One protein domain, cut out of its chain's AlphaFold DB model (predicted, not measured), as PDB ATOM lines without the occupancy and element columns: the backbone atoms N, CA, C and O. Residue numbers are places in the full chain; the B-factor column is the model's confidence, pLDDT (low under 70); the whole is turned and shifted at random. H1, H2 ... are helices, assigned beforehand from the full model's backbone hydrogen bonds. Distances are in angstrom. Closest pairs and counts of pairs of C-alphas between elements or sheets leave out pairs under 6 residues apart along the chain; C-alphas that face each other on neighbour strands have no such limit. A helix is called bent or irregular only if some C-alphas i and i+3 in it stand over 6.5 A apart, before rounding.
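What this domain is: This is residues 244 to 250 and 267 to 401 of the 418 residues of an uncharacterized protein of Clohesyomyces aquaticus (UniProt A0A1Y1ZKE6). The longest helix, H8, runs beside H7 and H6 in an up-and-down bundle, each helix running against the one before it in the chain. H6 is the core: H2 runs along it on another side, H4 crosses it at a slant and runs beside H7, H1 packs on H6 near its start, and residues 396 to 401 of H8 stick out. The printed part has 142 residues with eight named helices, H1 to H8 in chain order, and no named strand; the class is all helix. The whole is compact, with a radius of gyration of the C-alphas of 15.4 A and spans of 47 by 34 by 23 A.

How they stand to each other: H8, residues 378 to 401, touches H7, residues 354 to 373, with residues 381 to 391 alone. They form a hairpin at 32 degrees, a shallow tilt only just short of steep; the C-alphas of Leu 368 and Met 381 are closest, 6.3 A. H8 touches H6, residues 331 to 349, the hub, with residues 380 to 391 alone, the same way at a shallow tilt of 2 degrees; the C-alphas of Asp 345 and Val 387 are closest, 5.8 A. H6 and H7 are also a hairpin. H2, residues 269 to 280, touches H6 the same way at a shallow tilt of 13 degrees, closest at C-alphas 270 and 335, 5.4 A. H4, residues 295 to 316, touches H7 at a shallow tilt of 21 degrees, closest at C-alphas 311 and 367, 5.4 A. H4 touches residues 340 to 347 of H6 alone, at a steep tilt of 46 degrees, closest at C-alphas 303 and 344, 6.0 A. H1, residues 244 to 250, touches H6, closest at C-alphas 250 and 333, 5.7 A. H5, residues 323 to 329, is close but not clearly touching H6, closest at C-alphas 328 and 334, 4.9 A. H3, residues 287 to 290, touches no helix. Every O i to N i+4 pair is within hydrogen-bond range in H1, H2, H4, H6, H7 and H8; H5 has 0 of 3, but 3 of 4 O i to N i+3 pairs, and H3 is too short for an i+4 pair.

Where its parts are: H8 measures 34.4 A, H4 31.4 A, H7 28.7 A, H6 26.8 A and H2 16.4 A. H1 begins at C-alpha 244, (-54.090, 8.976, 22.707), and H8 ends at C-alpha 401, (-35.721, -23.012, 7.624). H5 is irregular: C-alphas 324 and 327 are 9.4 A apart.

The domain as a whole: The C-alphas farthest apart, of Thr 321 and Arg 401, are 49.8 A apart. Residues 251 to 266 are not printed, and C-alphas 250 and 267 are 17.2 A apart across the cut. Of the links printed whole, none is long. Residues 318 to 325 have pLDDT under 70.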
ATOM      1  N   ALA A 244     -52.856   8.198  22.809       95.56
ATOM      2  CA  ALA A 244     -54.090   8.976  22.707       95.56
ATOM      3  C   ALA A 244     -53.911  10.430  23.179       95.56
ATOM      4  O   ALA A 244     -54.376  11.358  22.529       95.56
ATOM      5  N   GLU A 245     -53.166  10.662  24.265       95.38
ATOM      6  CA  GLU A 245     -52.889  12.024  24.739       95.38
ATOM      7  C   GLU A 245     -52.015  12.816  23.758       95.38
ATOM      8  O   GLU A 245     -52.229  14.015  23.567       95.38
ATOM      9  N   LEU A 246     -51.033  12.158  23.125       93.94
ATOM     10  CA  LEU A 246     -50.235  12.778  22.065       93.94
ATOM     11  C   LEU A 246     -51.114  13.104  20.862       93.94
ATOM     12  O   LEU A 246     -51.050  14.220  20.363       93.94
ATOM     13  N   PHE A 247     -51.947  12.158  20.434       93.38
ATOM     14  CA  PHE A 247     -52.843  12.314  19.298       93.38
ATOM     15  C   PHE A 247     -53.789  13.499  19.493       93.38
ATOM     16  O   PHE A 247     -53.814  14.399  18.660       93.38
ATOM     17  N   GLU A 248     -54.467  13.577  20.638       92.00
ATOM     18  CA  GLU A 248     -55.359  14.692  20.969       92.00
ATOM     19  C   GLU A 248     -54.628  16.035  21.054       92.00
ATOM     20  O   GLU A 248     -55.168  17.076  20.677       92.00
ATOM     21  N   ARG A 249     -53.382  16.044  21.538       91.00
ATOM     22  CA  ARG A 249     -52.570  17.263  21.555       91.00
ATOM     23  C   ARG A 249     -52.195  17.703  20.144       91.00
ATOM     24  O   ARG A 249     -52.359  18.879  19.834       91.00
ATOM     25  N   GLU A 250     -51.707  16.787  19.312       89.62
ATOM     26  CA  GLU A 250     -51.330  17.101  17.933       89.62
ATOM     27  C   GLU A 250     -52.560  17.418  17.076       89.62
ATOM     28  O   GLU A 250     -52.443  18.207  16.149       89.62
ATOM     29  N   ARG A 267     -37.025  20.157   7.563       80.31
ATOM     30  CA  ARG A 267     -37.140  19.013   8.456       80.31
ATOM     31  C   ARG A 267     -38.401  18.215   8.147       80.31
ATOM     32  O   ARG A 267     -39.511  18.579   8.531       80.31
ATOM     33  N   ASP A 268     -38.182  17.070   7.521       88.19
ATOM     34  CA  ASP A 268     -39.197  16.054   7.309       88.19
ATOM     35  C   ASP A 268     -39.199  15.069   8.490       88.19
ATOM     36  O   ASP A 268     -38.382  14.148   8.589       88.19
ATOM     37  N   ASP A 269     -40.147  15.269   9.404       90.81
ATOM     38  CA  ASP A 269     -40.307  14.432  10.592       90.81
ATOM     39  C   ASP A 269     -40.753  12.990  10.267       90.81
ATOM     40  O   ASP A 269     -40.572  12.082  11.087       90.81
ATOM     41  N   THR A 270     -41.292  12.757   9.065       93.31
ATOM     42  CA  THR A 270     -41.649  11.429   8.550       93.31
ATOM     43  C   THR A 270     -40.391  10.680   8.102       93.31
ATOM     44  O   THR A 270     -40.197   9.517   8.472       93.31
ATOM     45  N   LEU A 271     -39.490  11.341   7.365       92.31
ATOM     46  CA  LEU A 271     -38.171  10.791   7.023       92.31
ATOM     47  C   LEU A 271     -37.316  10.541   8.276       92.31
ATOM     48  O   LEU A 271     -36.623   9.518   8.348       92.31
ATOM     49  N   ASP A 272     -37.391  11.426   9.274       93.62
ATOM     50  CA  ASP A 272     -36.723  11.240  10.568       93.62
ATOM     51  C   ASP A 272     -37.235   9.969  11.263       93.62
ATOM     52  O   ASP A 272     -36.451   9.085  11.627       93.62
ATOM     53  N   ALA A 273     -38.561   9.794  11.336       96.50
ATOM     54  CA  ALA A 273     -39.174   8.593  11.897       96.50
ATOM     55  C   ALA A 273     -38.708   7.315  11.178       96.50
ATOM     56  O   ALA A 273     -38.311   6.339  11.820       96.50
ATOM     57  N   MET A 274     -38.674   7.321   9.845       96.06
ATOM     58  CA  MET A 274     -38.180   6.175   9.077       96.06
ATOM     59  C   MET A 274     -36.692   5.900   9.321       96.06
ATOM     60  O   MET A 274     -36.286   4.738   9.415       96.06
ATOM     61  N   THR A 275     -35.877   6.943   9.481       96.44
ATOM     62  CA  THR A 275     -34.444   6.803   9.762       96.44
ATOM     63  C   THR A 275     -34.200   6.185  11.137       96.44
ATOM     64  O   THR A 275     -33.410   5.245  11.263       96.44
ATOM     65  N   PHE A 276     -34.911   6.639  12.168       97.12
ATOM     66  CA  PHE A 276     -34.770   6.086  13.516       97.12
ATOM     67  C   PHE A 276     -35.422   4.703  13.670       97.12
ATOM     68  O   PHE A 276     -34.903   3.865  14.410       97.12
ATOM     69  N   CYS A 277     -36.468   4.400  12.894       97.44
ATOM     70  CA  CYS A 277     -36.972   3.037  12.718       97.44
ATOM     71  C   CYS A 277     -35.889   2.119  12.130       97.44
ATOM     72  O   CYS A 277     -35.602   1.059  12.687       97.44
ATOM     73  N   TYR A 278     -35.215   2.550  11.058       96.38
ATOM     74  CA  TYR A 278     -34.097   1.812  10.463       96.38
ATOM     75  C   TYR A 278     -32.956   1.571  11.463       96.38
ATOM     76  O   TYR A 278     -32.386   0.479  11.493       96.38
ATOM     77  N   ILE A 279     -32.635   2.563  12.302       96.06
ATOM     78  CA  ILE A 279     -31.611   2.427  13.344       96.06
ATOM     79  C   ILE A 279     -31.997   1.340  14.357       96.06
ATOM     80  O   ILE A 279     -31.174   0.478  14.664       96.06
ATOM     81  N   LEU A 280     -33.242   1.348  14.843       96.44
ATOM     82  CA  LEU A 280     -33.741   0.374  15.823       96.44
ATOM     83  C   LEU A 280     -33.903  -1.039  15.252       96.44
ATOM     84  O   LEU A 280     -33.771  -2.015  15.990       96.44
ATOM     85  N   LYS A 281     -34.163  -1.153  13.947       94.44
ATOM     86  CA  LYS A 281     -34.257  -2.424  13.213       94.44
ATOM     87  C   LYS A 281     -32.918  -2.916  12.665       94.44
ATOM     88  O   LYS A 281     -32.871  -3.803  11.811       94.44
ATOM     89  N   ASN A 282     -31.808  -2.302  13.059       91.56
ATOM     90  CA  ASN A 282     -30.528  -2.733  12.539       91.56
ATOM     91  C   ASN A 282     -30.145  -4.100  13.122       91.56
ATOM     92  O   ASN A 282     -30.044  -4.249  14.333       91.56
ATOM     93  N   GLN A 283     -29.837  -5.065  12.255       80.69
ATOM     94  CA  GLN A 283     -29.425  -6.418  12.650       80.69
ATOM     95  C   GLN A 283     -28.180  -6.475  13.557       80.69
ATOM     96  O   GLN A 283     -27.940  -7.485  14.209       80.69
ATOM     97  N   HIS A 284     -27.352  -5.426  13.558       85.19
ATOM     98  CA  HIS A 284     -26.168  -5.340  14.411       85.19
ATOM     99  C   HIS A 284     -26.478  -4.772  15.799       85.19
ATOM    100  O   HIS A 284     -25.593  -4.768  16.650       85.19
ATOM    101  N   LEU A 285     -27.697  -4.278  16.038       86.44
ATOM    102  CA  LEU A 285     -28.117  -3.829  17.357       86.44
ATOM    103  C   LEU A 285     -28.232  -5.053  18.268       86.44
ATOM    104  O   LEU A 285     -29.062  -5.929  18.042       86.44
ATOM    105  N   SER A 286     -27.377  -5.122  19.281       85.81
ATOM    106  CA  SER A 286     -27.300  -6.262  20.188       85.81
ATOM    107  C   SER A 286     -28.476  -6.229  21.168       85.81
ATOM    108  O   SER A 286     -28.543  -5.319  22.003       85.81
ATOM    109  N   PRO A 287     -29.417  -7.193  21.112       83.69
ATOM    110  CA  PRO A 287     -30.624  -7.114  21.927       83.69
ATOM    111  C   PRO A 287     -30.339  -7.167  23.430       83.69
ATOM    112  O   PRO A 287     -31.011  -6.497  24.199       83.69
ATOM    113  N   SER A 288     -29.317  -7.916  23.854       83.62
ATOM    114  CA  SER A 288     -28.997  -8.111  25.274       83.62
ATOM    115  C   SER A 288     -28.312  -6.914  25.938       83.62
ATOM    116  O   SER A 288     -28.345  -6.804  27.160       83.62
ATOM    117  N   SER A 289     -27.646  -6.049  25.169       86.81
ATOM    118  CA  SER A 289     -26.871  -4.912  25.697       86.81
ATOM    119  C   SER A 289     -27.507  -3.560  25.359       86.81
ATOM    120  O   SER A 289     -27.497  -2.649  26.188       86.81
ATOM    121  N   ALA A 290     -28.071  -3.417  24.157       90.06
ATOM    122  CA  ALA A 290     -28.626  -2.158  23.679       90.06
ATOM    123  C   ALA A 290     -30.102  -1.966  24.045       90.06
ATOM    124  O   ALA A 290     -30.557  -0.826  24.123       90.06
ATOM    125  N   ILE A 291     -30.861  -3.043  24.263       91.88
ATOM    126  CA  ILE A 291     -32.296  -2.969  24.551       91.88
ATOM    127  C   ILE A 291     -32.517  -3.371  26.014       91.88
ATOM    128  O   ILE A 291     -32.350  -4.541  26.352       91.88
ATOM    129  N   PRO A 292     -32.883  -2.431  26.902       90.38
ATOM    130  CA  PRO A 292     -33.250  -2.786  28.267       90.38
ATOM    131  C   PRO A 292     -34.449  -3.757  28.269       90.38
ATOM    132  O   PRO A 292     -35.400  -3.519  27.514       90.38
ATOM    133  N   PRO A 293     -34.445  -4.833  29.079       88.50
ATOM    134  CA  PRO A 293     -35.472  -5.882  29.033       88.50
ATOM    135  C   PRO A 293     -36.912  -5.373  29.186       88.50
ATOM    136  O   PRO A 293     -37.827  -5.886  28.549       88.50
ATOM    137  N   GLU A 294     -37.114  -4.332  29.991       91.75
ATOM    138  CA  GLU A 294     -38.407  -3.696  30.238       91.75
ATOM    139  C   GLU A 294     -38.928  -2.883  29.043       91.75
ATOM    140  O   GLU A 294     -40.127  -2.631  28.937       91.75
ATOM    141  N   THR A 295     -38.044  -2.492  28.121       94.00
ATOM    142  CA  THR A 295     -38.389  -1.598  27.008       94.00
ATOM    143  C   THR A 295     -39.279  -2.292  25.980       94.00
ATOM    144  O   THR A 295     -40.203  -1.673  25.463       94.00
ATOM    145  N   VAL A 296     -39.033  -3.573  25.687       93.81
ATOM    146  CA  VAL A 296     -39.804  -4.337  24.688       93.81
ATOM    147  C   VAL A 296     -41.285  -4.473  25.072       93.81
ATOM    148  O   VAL A 296     -42.128  -4.088  24.256       93.81
ATOM    149  N   PRO A 297     -41.651  -4.970  26.274       94.88
ATOM    150  CA  PRO A 297     -43.057  -5.078  26.656       94.88
ATOM    151  C   PRO A 297     -43.734  -3.709  26.786       94.88
ATOM    152  O   PRO A 297     -44.866  -3.561  26.336       94.88
ATOM    153  N   GLN A 298     -43.046  -2.690  27.320       95.88
ATOM    154  CA  GLN A 298     -43.598  -1.332  27.414       95.88
ATOM    155  C   GLN A 298     -43.896  -0.735  26.038       95.88
ATOM    156  O   GLN A 298     -44.995  -0.227  25.814       95.88
ATOM    157  N   LEU A 299     -42.945  -0.844  25.104       97.00
ATOM    158  CA  LEU A 299     -43.128  -0.387  23.734       97.00
ATOM    159  C   LEU A 299     -44.305  -1.104  23.073       97.00
ATOM    160  O   LEU A 299     -45.114  -0.475  22.398       97.00
ATOM    161  N   ARG A 300     -44.414  -2.419  23.272       96.44
ATOM    162  CA  ARG A 300     -45.502  -3.210  22.702       96.44
ATOM    163  C   ARG A 300     -46.865  -2.782  23.225       96.44
ATOM    164  O   ARG A 300     -47.769  -2.623  22.412       96.44
ATOM    165  N   CYS A 301     -47.015  -2.601  24.537       97.06
ATOM    166  CA  CYS A 301     -48.262  -2.098  25.113       97.06
ATOM    167  C   CYS A 301     -48.605  -0.733  24.515       97.06
ATOM    168  O   CYS A 301     -49.682  -0.572  23.957       97.06
ATOM    169  N   TRP A 302     -47.643   0.192  24.502       98.12
ATOM    170  CA  TRP A 302     -47.831   1.527  23.937       98.12
ATOM    171  C   TRP A 302     -48.253   1.493  22.457       98.12
ATOM    172  O   TRP A 302     -49.136   2.243  22.046       98.12
ATOM    173  N   VAL A 303     -47.663   0.600  21.652       98.44
ATOM    174  CA  VAL A 303     -48.029   0.405  20.240       98.44
ATOM    175  C   VAL A 303     -49.435  -0.171  20.093       98.44
ATOM    176  O   VAL A 303     -50.195   0.314  19.263       98.44
ATOM    177  N   LEU A 304     -49.788  -1.205  20.863       98.50
ATOM    178  CA  LEU A 304     -51.118  -1.818  20.795       98.50
ATOM    179  C   LEU A 304     -52.208  -0.823  21.201       98.50
ATOM    180  O   LEU A 304     -53.208  -0.713  20.496       98.50
ATOM    181  N   ASP A 305     -51.980  -0.066  22.274       98.19
ATOM    182  CA  ASP A 305     -52.894   0.979  22.734       98.19
ATOM    183  C   ASP A 305     -53.043   2.081  21.674       98.19
ATOM    184  O   ASP A 305     -54.150   2.538  21.394       98.19
ATOM    185  N   GLY A 306     -51.940   2.473  21.026       98.00
ATOM    186  CA  GLY A 306     -51.963   3.453  19.943       98.00
ATOM    187  C   GLY A 306     -52.708   2.973  18.697       98.00
ATOM    188  O   GLY A 306     -53.495   3.727  18.130       98.00
ATOM    189  N   LEU A 307     -52.501   1.719  18.280       98.31
ATOM    190  CA  LEU A 307     -53.199   1.141  17.126       98.31
ATOM    191  C   LEU A 307     -54.700   1.015  17.396       98.31
ATOM    192  O   LEU A 307     -55.498   1.384  16.540       98.31
ATOM    193  N   ALA A 308     -55.080   0.564  18.595       97.94
ATOM    194  CA  ALA A 308     -56.478   0.509  19.012       97.94
ATOM    195  C   ALA A 308     -57.125   1.903  19.014       97.94
ATOM    196  O   ALA A 308     -58.257   2.062  18.559       97.94
ATOM    197  N   HIS A 309     -56.396   2.928  19.466       96.69
ATOM    198  CA  HIS A 309     -56.878   4.304  19.418       96.69
ATOM    199  C   HIS A 309     -57.081   4.799  17.979       96.69
ATOM    200  O   HIS A 309     -58.139   5.345  17.685       96.69
ATOM    201  N   LEU A 310     -56.130   4.560  17.064       94.69
ATOM    202  CA  LEU A 310     -56.303   4.934  15.653       94.69
ATOM    203  C   LEU A 310     -57.470   4.201  14.984       94.69
ATOM    204  O   LEU A 310     -58.165   4.805  14.172       94.69
ATOM    205  N   VAL A 311     -57.710   2.932  15.332       94.88
ATOM    206  CA  VAL A 311     -58.892   2.190  14.870       94.88
ATOM    207  C   VAL A 311     -60.176   2.874  15.342       94.88
ATOM    208  O   VAL A 311     -61.061   3.098  14.519       94.88
ATOM    209  N   SER A 312     -60.266   3.246  16.624       93.31
ATOM    210  CA  SER A 312     -61.426   3.970  17.168       93.31
ATOM    211  C   SER A 312     -61.645   5.294  16.439       93.31
ATOM    212  O   SER A 312     -62.734   5.534  15.937       93.31
ATOM    213  N   VAL A 313     -60.595   6.114  16.306       90.56
ATOM    214  CA  VAL A 313     -60.670   7.414  15.617       90.56
ATOM    215  C   VAL A 313     -61.133   7.244  14.171       90.56
ATOM    216  O   VAL A 313     -62.010   7.968  13.712       90.56
ATOM    217  N   ALA A 314     -60.583   6.261  13.457       87.69
ATOM    218  CA  ALA A 314     -60.977   5.984  12.083       87.69
ATOM    219  C   ALA A 314     -62.447   5.534  11.974       87.69
ATOM    220  O   ALA A 314     -63.127   5.938  11.039       87.69
ATOM    221  N   GLN A 315     -62.950   4.732  12.919       88.44
ATOM    222  CA  GLN A 315     -64.349   4.284  12.942       88.44
ATOM    223  C   GLN A 315     -65.331   5.404  13.311       88.44
ATOM    224  O   GLN A 315     -66.406   5.485  12.722       88.44
ATOM    225  N   ASP A 316     -64.968   6.259  14.267       83.88
ATOM    226  CA  ASP A 316     -65.829   7.342  14.753       83.88
ATOM    227  C   ASP A 316     -66.024   8.448  13.692       83.88
ATOM    228  O   ASP A 316     -67.052   9.127  13.672       83.88
ATOM    229  N   GLU A 317     -65.067   8.610  12.774       72.06
ATOM    230  CA  GLU A 317     -65.059   9.668  11.752       72.06
ATOM    231  C   GLU A 317     -65.668   9.280  10.394       72.06
ATOM    232  O   GLU A 317     -65.802  10.137   9.515       72.06
ATOM    233  N   ASP A 318     -66.148   8.040  10.250       58.69
ATOM    234  CA  ASP A 318     -66.879   7.517   9.075       58.69
ATOM    235  C   ASP A 318     -68.182   8.322   8.771       58.69
ATOM    236  O   ASP A 318     -68.869   8.103   7.775       58.69
ATOM    237  N   GLY A 319     -68.526   9.306   9.623       51.50
ATOM    238  CA  GLY A 319     -69.688  10.201   9.540       51.50
ATOM    239  C   GLY A 319     -69.493  11.568   8.851       51.50
ATOM    240  O   GLY A 319     -70.459  12.327   8.773       51.50
ATOM    241  N   GLY A 320     -68.306  11.899   8.324       48.66
ATOM    242  CA  GLY A 320     -68.174  12.943   7.289       48.66
ATOM    243  C   GLY A 320     -67.824  14.382   7.710       48.66
ATOM    244  O   GLY A 320     -68.211  15.314   7.005       48.66
ATOM    245  N   THR A 321     -67.072  14.609   8.793       54.56
ATOM    246  CA  THR A 321     -66.646  15.976   9.178       54.56
ATOM    247  C   THR A 321     -65.276  16.418   8.643       54.56
ATOM    248  O   THR A 321     -65.104  17.612   8.398       54.56
ATOM    249  N   ASP A 322     -64.327  15.509   8.380       58.81
ATOM    250  CA  ASP A 322     -62.905  15.891   8.200       58.81
ATOM    251  C   ASP A 322     -62.411  15.980   6.730       58.81
ATOM    252  O   ASP A 322     -61.238  16.250   6.458       58.81
ATOM    253  N   GLY A 323     -63.311  15.862   5.747       60.94
ATOM    254  CA  GLY A 323     -62.984  16.015   4.319       60.94
ATOM    255  C   GLY A 323     -62.088  14.899   3.752       60.94
ATOM    256  O   GLY A 323     -61.844  13.887   4.396       60.94
ATOM    257  N   ALA A 324     -61.585  15.067   2.522       59.75
ATOM    258  CA  ALA A 324     -60.928  13.995   1.750       59.75
ATOM    259  C   ALA A 324     -59.594  13.463   2.321       59.75
ATOM    260  O   ALA A 324     -59.097  12.446   1.849       59.75
ATOM    261  N   LEU A 325     -58.992  14.154   3.295       66.19
ATOM    262  CA  LEU A 325     -57.772  13.710   3.988       66.19
ATOM    263  C   LEU A 325     -58.057  13.226   5.425       66.19
ATOM    264  O   LEU A 325     -57.132  12.778   6.105       66.19
ATOM    265  N   GLY A 326     -59.308  13.311   5.894       77.00
ATOM    266  CA  GLY A 326     -59.719  12.933   7.249       77.00
ATOM    267  C   GLY A 326     -58.876  13.581   8.358       77.00
ATOM    268  O   GLY A 326     -58.227  14.615   8.154       77.00
ATOM    269  N   TRP A 327     -58.799  12.914   9.513       77.56
ATOM    270  CA  TRP A 327     -57.936  13.289  10.642       77.56
ATOM    271  C   TRP A 327     -56.439  13.408  10.300       77.56
ATOM    272  O   TRP A 327     -55.668  14.002  11.054       77.56
ATOM    273  N   THR A 328     -55.993  12.886   9.151       82.62
ATOM    274  CA  THR A 328     -54.591  12.974   8.707       82.62
ATOM    275  C   THR A 328     -54.248  14.280   7.990       82.62
ATOM    276  O   THR A 328     -53.096  14.482   7.608       82.62
ATOM    277  N   ARG A 329     -55.214  15.196   7.819       82.75
ATOM    278  CA  ARG A 329     -54.994  16.505   7.180       82.75
ATOM    279  C   ARG A 329     -53.878  17.314   7.847       82.75
ATOM    280  O   ARG A 329     -53.184  18.070   7.168       82.75
ATOM    281  N   LYS A 330     -53.731  17.195   9.168       87.12
ATOM    282  CA  LYS A 330     -52.718  17.921   9.932       87.12
ATOM    283  C   LYS A 330     -51.367  17.179   9.864       87.12
ATOM    284  O   LYS A 330     -51.313  16.019  10.283       87.12
ATOM    285  N   PRO A 331     -50.278  17.810   9.372       88.44
ATOM    286  CA  PRO A 331     -48.979  17.151   9.191       88.44
ATOM    287  C   PRO A 331     -48.428  16.485  10.456       88.44
ATOM    288  O   PRO A 331     -47.813  15.418  10.383       88.44
ATOM    289  N   GLU A 332     -48.672  17.079  11.623       90.38
ATOM    290  CA  GLU A 332     -48.241  16.555  12.921       90.38
ATOM    291  C   GLU A 332     -48.949  15.234  13.254       90.38
ATOM    292  O   GLU A 332     -48.312  14.278  13.701       90.38
ATOM    293  N   VAL A 333     -50.250  15.145  12.958       92.31
ATOM    294  CA  VAL A 333     -51.056  13.935  13.166       92.31
ATOM    295  C   VAL A 333     -50.642  12.839  12.184       92.31
ATOM    296  O   VAL A 333     -50.438  11.690  12.584       92.31
ATOM    297  N   PHE A 334     -50.430  13.195  10.914       93.44
ATOM    298  CA  PHE A 334     -49.902  12.269   9.910       93.44
ATOM    299  C   PHE A 334     -48.539  11.692  10.330       93.44
ATOM    300  O   PHE A 334     -48.333  10.475  10.324       93.44
ATOM    301  N   THR A 335     -47.625  12.560  10.769       94.69
ATOM    302  CA  THR A 335     -46.293  12.175  11.257       94.69
ATOM    303  C   THR A 335     -46.390  11.245  12.466       94.69
ATOM    304  O   THR A 335     -45.667  10.248  12.543       94.69
ATOM    305  N   LEU A 336     -47.295  11.533  13.407       95.62
ATOM    306  CA  LEU A 336     -47.529  10.690  14.579       95.62
ATOM    307  C   LEU A 336     -48.043   9.294  14.183       95.62
ATOM    308  O   LEU A 336     -47.573   8.293  14.731       95.62
ATOM    309  N   GLY A 337     -48.925   9.212  13.183       96.31
ATOM    310  CA  GLY A 337     -49.360   7.947  12.584       96.31
ATOM    311  C   GLY A 337     -48.192   7.147  11.996       96.31
ATOM    312  O   GLY A 337     -48.014   5.972  12.325       96.31
ATOM    313  N   ILE A 338     -47.322   7.787  11.203       97.25
ATOM    314  CA  ILE A 338     -46.122   7.130  10.657       97.25
ATOM    315  C   ILE A 338     -45.198   6.637  11.773       97.25
ATOM    316  O   ILE A 338     -44.676   5.521  11.687       97.25
ATOM    317  N   ARG A 339     -44.991   7.437  12.824       97.81
ATOM    318  CA  ARG A 339     -44.171   7.054  13.981       97.81
ATOM    319  C   ARG A 339     -44.716   5.809  14.674       97.81
ATOM    320  O   ARG A 339     -43.938   4.893  14.943       97.81
ATOM    321  N   LEU A 340     -46.028   5.732  14.899       98.38
ATOM    322  CA  LEU A 340     -46.668   4.555  15.488       98.38
ATOM    323  C   LEU A 340     -46.475   3.307  14.615       98.38
ATOM    324  O   LEU A 340     -46.069   2.264  15.125       98.38
ATOM    325  N   ILE A 341     -46.681   3.416  13.299       98.44
ATOM    326  CA  ILE A 341     -46.476   2.292  12.369       98.44
ATOM    327  C   ILE A 341     -44.996   1.870  12.342       98.44
ATOM    328  O   ILE A 341     -44.679   0.681  12.336       98.44
ATOM    329  N   CYS A 342     -44.067   2.830  12.384       98.44
ATOM    330  CA  CYS A 342     -42.635   2.562  12.505       98.44
ATOM    331  C   CYS A 342     -42.279   1.835  13.808       98.44
ATOM    332  O   CYS A 342     -41.413   0.961  13.802       98.44
ATOM    333  N   LEU A 343     -42.932   2.169  14.919       98.38
ATOM    334  CA  LEU A 343     -42.744   1.478  16.193       98.38
ATOM    335  C   LEU A 343     -43.346   0.070  16.179       98.38
ATOM    336  O   LEU A 343     -42.720  -0.851  16.698       98.38
ATOM    337  N   ALA A 344     -44.496  -0.132  15.533       98.38
ATOM    338  CA  ALA A 344     -45.052  -1.467  15.320       98.38
ATOM    339  C   ALA A 344     -44.092  -2.358  14.514       98.38
ATOM    340  O   ALA A 344     -43.845  -3.503  14.888       98.38
ATOM    341  N   ASP A 345     -43.472  -1.803  13.470       98.00
ATOM    342  CA  ASP A 345     -42.428  -2.471  12.687       98.00
ATOM    343  C   ASP A 345     -41.204  -2.850  13.549       98.00
ATOM    344  O   ASP A 345     -40.697  -3.971  13.481       98.00
ATOM    345  N   VAL A 346     -40.766  -1.951  14.439       97.00
ATOM    346  CA  VAL A 346     -39.693  -2.236  15.412       97.00
ATOM    347  C   VAL A 346     -40.077  -3.387  16.348       97.00
ATOM    348  O   VAL A 346     -39.279  -4.305  16.531       97.00
ATOM    349  N   VAL A 347     -41.297  -3.395  16.899       96.25
ATOM    350  CA  VAL A 347     -41.777  -4.471  17.788       96.25
ATOM    351  C   VAL A 347     -41.815  -5.821  17.071       96.25
ATOM    352  O   VAL A 347     -41.443  -6.842  17.651       96.25
ATOM    353  N   LEU A 348     -42.240  -5.845  15.807       95.75
ATOM    354  CA  LEU A 348     -42.266  -7.067  15.003       95.75
ATOM    355  C   LEU A 348     -40.855  -7.580  14.685       95.75
ATOM    356  O   LEU A 348     -40.652  -8.797  14.619       95.75
ATOM    357  N   HIS A 349     -39.887  -6.676  14.539       93.31
ATOM    358  CA  HIS A 349     -38.491  -7.012  14.282       93.31
ATOM    359  C   HIS A 349     -37.749  -7.508  15.533       93.31
ATOM    360  O   HIS A 349     -36.991  -8.475  15.464       93.31
ATOM    361  N   TRP A 350     -37.972  -6.881  16.687       92.56
ATOM    362  CA  TRP A 350     -37.283  -7.219  17.932       92.56
ATOM    363  C   TRP A 350     -37.608  -8.627  18.453       92.56
ATOM    364  O   TRP A 350     -38.631  -9.210  18.082       92.56
ATOM    365  N   PRO A 351     -36.745  -9.221  19.300       86.25
ATOM    366  CA  PRO A 351     -37.040 -10.500  19.939       86.25
ATOM    367  C   PRO A 351     -38.334 -10.432  20.763       86.25
ATOM    368  O   PRO A 351     -38.616  -9.427  21.410       86.25
ATOM    369  N   GLY A 352     -39.124 -11.503  20.740       83.06
ATOM    370  CA  GLY A 352     -40.387 -11.592  21.472       83.06
ATOM    371  C   GLY A 352     -41.169 -12.845  21.099       83.06
ATOM    372  O   GLY A 352     -40.855 -13.498  20.100       83.06
ATOM    373  N   GLU A 353     -42.178 -13.174  21.900       83.38
ATOM    374  CA  GLU A 353     -42.979 -14.380  21.709       83.38
ATOM    375  C   GLU A 353     -43.877 -14.280  20.467       83.38
ATOM    376  O   GLU A 353     -44.314 -13.197  20.057       83.38
ATOM    377  N   GLY A 354     -44.160 -15.430  19.844       85.62
ATOM    378  CA  GLY A 354     -44.959 -15.497  18.618       85.62
ATOM    379  C   GLY A 354     -46.366 -14.918  18.788       85.62
ATOM    380  O   GLY A 354     -46.832 -14.190  17.911       85.62
ATOM    381  N   GLU A 355     -47.000 -15.178  19.934       89.88
ATOM    382  CA  GLU A 355     -48.327 -14.655  20.276       89.88
ATOM    383  C   GLU A 355     -48.323 -13.124  20.390       89.88
ATOM    384  O   GLU A 355     -49.183 -12.439  19.838       89.88
ATOM    385  N   GLU A 356     -47.307 -12.563  21.040       90.12
ATOM    386  CA  GLU A 356     -47.185 -11.121  21.227       90.12
ATOM    387  C   GLU A 356     -46.984 -10.391  19.892       90.12
ATOM    388  O   GLU A 356     -47.606  -9.355  19.643       90.12
ATOM    389  N   LYS A 357     -46.165 -10.953  18.992       93.50
ATOM    390  CA  LYS A 357     -46.007 -10.426  17.627       93.50
ATOM    391  C   LYS A 357     -47.281 -10.587  16.803       93.50
ATOM    392  O   LYS A 357     -47.615  -9.709  16.010       93.50
ATOM    393  N   TRP A 358     -48.003 -11.694  16.973       95.19
ATOM    394  CA  TRP A 358     -49.295 -11.911  16.324       95.19
ATOM    395  C   TRP A 358     -50.316 -10.837  16.706       95.19
ATOM    396  O   TRP A 358     -50.977 -10.304  15.818       95.19
ATOM    397  N   ARG A 359     -50.391 -10.442  17.984       97.25
ATOM    398  CA  ARG A 359     -51.285  -9.358  18.430       97.25
ATOM    399  C   ARG A 359     -51.018  -8.042  17.698       97.25
ATOM    400  O   ARG A 359     -51.966  -7.391  17.276       97.25
ATOM    401  N   VAL A 360     -49.749  -7.685  17.494       97.81
ATOM    402  CA  VAL A 360     -49.376  -6.472  16.743       97.81
ATOM    403  C   VAL A 360     -49.754  -6.591  15.265       97.81
ATOM    404  O   VAL A 360     -50.319  -5.653  14.713       97.81
ATOM    405  N   ARG A 361     -49.513  -7.748  14.625       97.94
ATOM    406  CA  ARG A 361     -49.947  -7.984  13.232       97.94
ATOM    407  C   ARG A 361     -51.458  -7.873  13.083       97.94
ATOM    408  O   ARG A 361     -51.923  -7.239  12.147       97.94
ATOM    409  N   ARG A 362     -52.212  -8.466  14.011       97.94
ATOM    410  CA  ARG A 362     -53.673  -8.403  14.014       97.94
ATOM    411  C   ARG A 362     -54.165  -6.963  14.155       97.94
ATOM    412  O   ARG A 362     -55.016  -6.566  13.377       97.94
ATOM    413  N   ALA A 363     -53.599  -6.186  15.081       98.31
ATOM    414  CA  ALA A 363     -53.966  -4.781  15.265       98.31
ATOM    415  C   ALA A 363     -53.634  -3.914  14.034       98.31
ATOM    416  O   ALA A 363     -54.423  -3.059  13.650       98.31
ATOM    417  N   LEU A 364     -52.492  -4.155  13.377       98.38
ATOM    418  CA  LEU A 364     -52.160  -3.506  12.102       98.38
ATOM    419  C   LEU A 364     -53.122  -3.911  10.976       98.38
ATOM    420  O   LEU A 364     -53.503  -3.061  10.181       98.38
ATOM    421  N   GLY A 365     -53.507  -5.189  10.908       97.94
ATOM    422  CA  GLY A 365     -54.485  -5.687   9.938       97.94
ATOM    423  C   GLY A 365     -55.868  -5.073  10.143       97.94
ATOM    424  O   GLY A 365     -56.471  -4.611   9.188       97.94
ATOM    425  N   GLU A 366     -56.326  -4.971  11.390       97.75
ATOM    426  CA  GLU A 366     -57.584  -4.301  11.735       97.75
ATOM    427  C   GLU A 366     -57.561  -2.815  11.353       97.75
ATOM    428  O   GLU A 366     -58.512  -2.315  10.755       97.75
ATOM    429  N   LEU A 367     -56.455  -2.112  11.630       96.25
ATOM    430  CA  LEU A 367     -56.282  -0.725  11.197       96.25
ATOM    431  C   LEU A 367     -56.293  -0.591   9.669       96.25
ATOM    432  O   LEU A 367     -56.855   0.375   9.159       96.25
ATOM    433  N   LEU A 368     -55.702  -1.544   8.944       96.19
ATOM    434  CA  LEU A 368     -55.743  -1.574   7.484       96.19
ATOM    435  C   LEU A 368     -57.181  -1.784   6.981       96.19
ATOM    436  O   LEU A 368     -57.675  -0.976   6.208       96.19
ATOM    437  N   GLU A 369     -57.892  -2.798   7.475       95.25
ATOM    438  CA  GLU A 369     -59.281  -3.086   7.081       95.25
ATOM    439  C   GLU A 369     -60.224  -1.903   7.351       95.25
ATOM    440  O   GLU A 369     -61.079  -1.564   6.533       95.25
ATOM    441  N   VAL A 370     -60.082  -1.251   8.509       93.00
ATOM    442  CA  VAL A 370     -60.835  -0.033   8.833       93.00
ATOM    443  C   VAL A 370     -60.418   1.104   7.903       93.00
ATOM    444  O   VAL A 370     -61.283   1.760   7.329       93.00
ATOM    445  N   GLY A 371     -59.112   1.301   7.711       90.31
ATOM    446  CA  GLY A 371     -58.544   2.328   6.845       90.31
ATOM    447  C   GLY A 371     -59.017   2.235   5.394       90.31
ATOM    448  O   GLY A 371     -59.304   3.265   4.791       90.31
ATOM    449  N   GLU A 372     -59.165   1.029   4.841       91.06
ATOM    450  CA  GLU A 372     -59.713   0.813   3.494       91.06
ATOM    451  C   GLU A 372     -61.175   1.257   3.398       91.06
ATOM    452  O   GLU A 372     -61.559   1.915   2.429       91.06
ATOM    453  N   ARG A 373     -61.988   0.936   4.416       88.88
ATOM    454  CA  ARG A 373     -63.408   1.317   4.452       88.88
ATOM    455  C   ARG A 373     -63.594   2.829   4.515       88.88
ATOM    456  O   ARG A 373     -64.426   3.353   3.783       88.88
ATOM    457  N   VAL A 374     -62.795   3.508   5.338       86.56
ATOM    458  CA  VAL A 374     -62.911   4.959   5.576       86.56
ATOM    459  C   VAL A 374     -62.016   5.805   4.663       86.56
ATOM    460  O   VAL A 374     -61.923   7.016   4.837       86.56
ATOM    461  N   GLN A 375     -61.339   5.179   3.693       85.31
ATOM    462  CA  GLN A 375     -60.407   5.834   2.766       85.31
ATOM    463  C   GLN A 375     -59.284   6.619   3.474       85.31
ATOM    464  O   GLN A 375     -58.972   7.756   3.118       85.31
ATOM    465  N   MET A 376     -58.645   5.999   4.474       87.19
ATOM    466  CA  MET A 376     -57.474   6.561   5.153       87.19
ATOM    467  C   MET A 376     -56.352   6.889   4.154       87.19
ATOM    468  O   MET A 376     -56.187   6.239   3.120       87.19
ATOM    469  N   HIS A 377     -55.538   7.894   4.486       89.88
ATOM    470  CA  HIS A 377     -54.454   8.384   3.639       89.88
ATOM    471  C   HIS A 377     -53.561   7.263   3.076       89.88
ATOM    472  O   HIS A 377     -52.906   6.530   3.823       89.88
ATOM    473  N   GLY A 378     -53.443   7.198   1.744       91.44
ATOM    474  CA  GLY A 378     -52.784   6.094   1.033       91.44
ATOM    475  C   GLY A 378     -51.342   5.801   1.470       91.44
ATOM    476  O   GLY A 378     -50.959   4.643   1.560       91.44
ATOM    477  N   LEU A 379     -50.547   6.819   1.828       92.44
ATOM    478  CA  LEU A 379     -49.180   6.599   2.344       92.44
ATOM    479  C   LEU A 379     -49.131   5.865   3.699       92.44
ATOM    480  O   LEU A 379     -48.173   5.130   3.947       92.44
ATOM    481  N   LEU A 380     -50.128   6.051   4.577       93.75
ATOM    482  CA  LEU A 380     -50.226   5.288   5.829       93.75
ATOM    483  C   LEU A 380     -50.599   3.840   5.522       93.75
ATOM    484  O   LEU A 380     -49.947   2.928   6.029       93.75
ATOM    485  N   MET A 381     -51.586   3.650   4.642       95.00
ATOM    486  CA  MET A 381     -52.039   2.337   4.175       95.00
ATOM    487  C   MET A 381     -50.888   1.531   3.574       95.00
ATOM    488  O   MET A 381     -50.538   0.468   4.083       95.00
ATOM    489  N   GLU A 382     -50.193   2.103   2.590       96.19
ATOM    490  CA  GLU A 382     -49.043   1.478   1.937       96.19
ATOM    491  C   GLU A 382     -47.939   1.146   2.955       96.19
ATOM    492  O   GLU A 382     -47.259   0.121   2.873       96.19
ATOM    493  N   ARG A 383     -47.733   2.002   3.964       96.50
ATOM    494  CA  ARG A 383     -46.754   1.723   5.017       96.50
ATOM    495  C   ARG A 383     -47.179   0.539   5.888       96.50
ATOM    496  O   ARG A 383     -46.316  -0.292   6.173       96.50
ATOM    497  N   ILE A 384     -48.445   0.451   6.295       97.75
ATOM    498  CA  ILE A 384     -48.980  -0.677   7.075       97.75
ATOM    499  C   ILE A 384     -48.835  -1.980   6.282       97.75
ATOM    500  O   ILE A 384     -48.276  -2.946   6.804       97.75
ATOM    501  N   GLU A 385     -49.235  -1.982   5.010       97.81
ATOM    502  CA  GLU A 385     -49.089  -3.126   4.103       97.81
ATOM    503  C   GLU A 385     -47.636  -3.594   4.006       97.81
ATOM    504  O   GLU A 385     -47.354  -4.781   4.178       97.81
ATOM    505  N   ARG A 386     -46.685  -2.670   3.801       97.12
ATOM    506  CA  ARG A 386     -45.254  -3.007   3.739       97.12
ATOM    507  C   ARG A 386     -44.754  -3.647   5.040       97.12
ATOM    508  O   ARG A 386     -43.964  -4.589   4.982       97.12
ATOM    509  N   VAL A 387     -45.198  -3.155   6.201       97.50
ATOM    510  CA  VAL A 387     -44.825  -3.719   7.511       97.50
ATOM    511  C   VAL A 387     -45.411  -5.121   7.690       97.50
ATOM    512  O   VAL A 387     -44.688  -6.043   8.080       97.50
ATOM    513  N   LEU A 388     -46.691  -5.313   7.362       97.50
ATOM    514  CA  LEU A 388     -47.352  -6.616   7.420       97.50
ATOM    515  C   LEU A 388     -46.689  -7.625   6.475       97.50
ATOM    516  O   LEU A 388     -46.328  -8.719   6.912       97.50
ATOM    517  N   ALA A 389     -46.455  -7.243   5.218       96.06
ATOM    518  CA  ALA A 389     -45.820  -8.088   4.213       96.06
ATOM    519  C   ALA A 389     -44.418  -8.540   4.648       96.06
ATOM    520  O   ALA A 389     -44.126  -9.737   4.641       96.06
ATOM    521  N   ALA A 390     -43.571  -7.608   5.098       93.75
ATOM    522  CA  ALA A 390     -42.238  -7.935   5.607       93.75
ATOM    523  C   ALA A 390     -42.311  -8.896   6.806       93.75
ATOM    524  O   ALA A 390     -41.594  -9.894   6.858       93.75
ATOM    525  N   SER A 391     -43.232  -8.645   7.737       93.00
ATOM    526  CA  SER A 391     -43.378  -9.468   8.935       93.00
ATOM    527  C   SER A 391     -43.888 -10.887   8.653       93.00
ATOM    528  O   SER A 391     -43.529 -11.819   9.377       93.00
ATOM    529  N   VAL A 392     -44.727 -11.069   7.629       90.75
ATOM    530  CA  VAL A 392     -45.182 -12.395   7.175       90.75
ATOM    531  C   VAL A 392     -44.046 -13.140   6.476       90.75
ATOM    532  O   VAL A 392     -43.839 -14.321   6.756       90.75
ATOM    533  N   LEU A 393     -43.269 -12.460   5.628       90.88
ATOM    534  CA  LEU A 393     -42.094 -13.051   4.978       90.88
ATOM    535  C   LEU A 393     -41.066 -13.559   5.995       90.88
ATOM    536  O   LEU A 393     -40.500 -14.638   5.799       90.88
ATOM    537  N   ASP A 394     -40.870 -12.846   7.107       86.94
ATOM    538  CA  ASP A 394     -40.010 -13.303   8.203       86.94
ATOM    539  C   ASP A 394     -40.520 -14.620   8.812       86.94
ATOM    540  O   ASP A 394     -39.742 -15.556   9.011       86.94
ATOM    541  N   VAL A 395     -41.832 -14.740   9.055       87.38
ATOM    542  CA  VAL A 395     -42.446 -15.975   9.578       87.38
ATOM    543  C   VAL A 395     -42.281 -17.124   8.589       87.38
ATOM    544  O   VAL A 395     -41.831 -18.199   8.980       87.38
ATOM    545  N   VAL A 396     -42.589 -16.899   7.310       89.25
ATOM    546  CA  VAL A 396     -42.433 -17.912   6.254       89.25
ATOM    547  C   VAL A 396     -40.977 -18.362   6.147       89.25
ATOM    548  O   VAL A 396     -40.713 -19.556   6.040       89.25
ATOM    549  N   THR A 397     -40.023 -17.435   6.246       87.50
ATOM    550  CA  THR A 397     -38.588 -17.746   6.218       87.50
ATOM    551  C   THR A 397     -38.173 -18.615   7.403       87.50
ATOM    552  O   THR A 397     -37.402 -19.561   7.232       87.50
ATOM    553  N   VAL A 398     -38.686 -18.333   8.606       86.00
ATOM    554  CA  VAL A 398     -38.434 -19.155   9.801       86.00
ATOM    555  C   VAL A 398     -39.033 -20.551   9.635       86.00
ATOM    556  O   VAL A 398     -38.330 -21.535   9.863       86.00
ATOM    557  N   VAL A 399     -40.287 -20.649   9.180       87.44
ATOM    558  CA  VAL A 399     -40.956 -21.936   8.933       87.44
ATOM    559  C   VAL A 399     -40.186 -22.746   7.893       87.44
ATOM    560  O   VAL A 399     -39.835 -23.891   8.158       87.44
ATOM    561  N   TYR A 400     -39.834 -22.143   6.757       89.38
ATOM    562  CA  TYR A 400     -39.068 -22.796   5.696       89.38
ATOM    563  C   TYR A 400     -37.723 -23.340   6.197       89.38
ATOM    564  O   TYR A 400     -37.378 -24.480   5.905       89.38
ATOM    565  N   ARG A 401     -36.989 -22.569   7.012       87.50
ATOM    566  CA  ARG A 401     -35.721 -23.012   7.624       87.50
ATOM    567  C   ARG A 401     -35.892 -24.115   8.669       87.50
ATOM    568  O   ARG A 401     -34.927 -24.813   8.960       87.50
TER     569      ARG A 401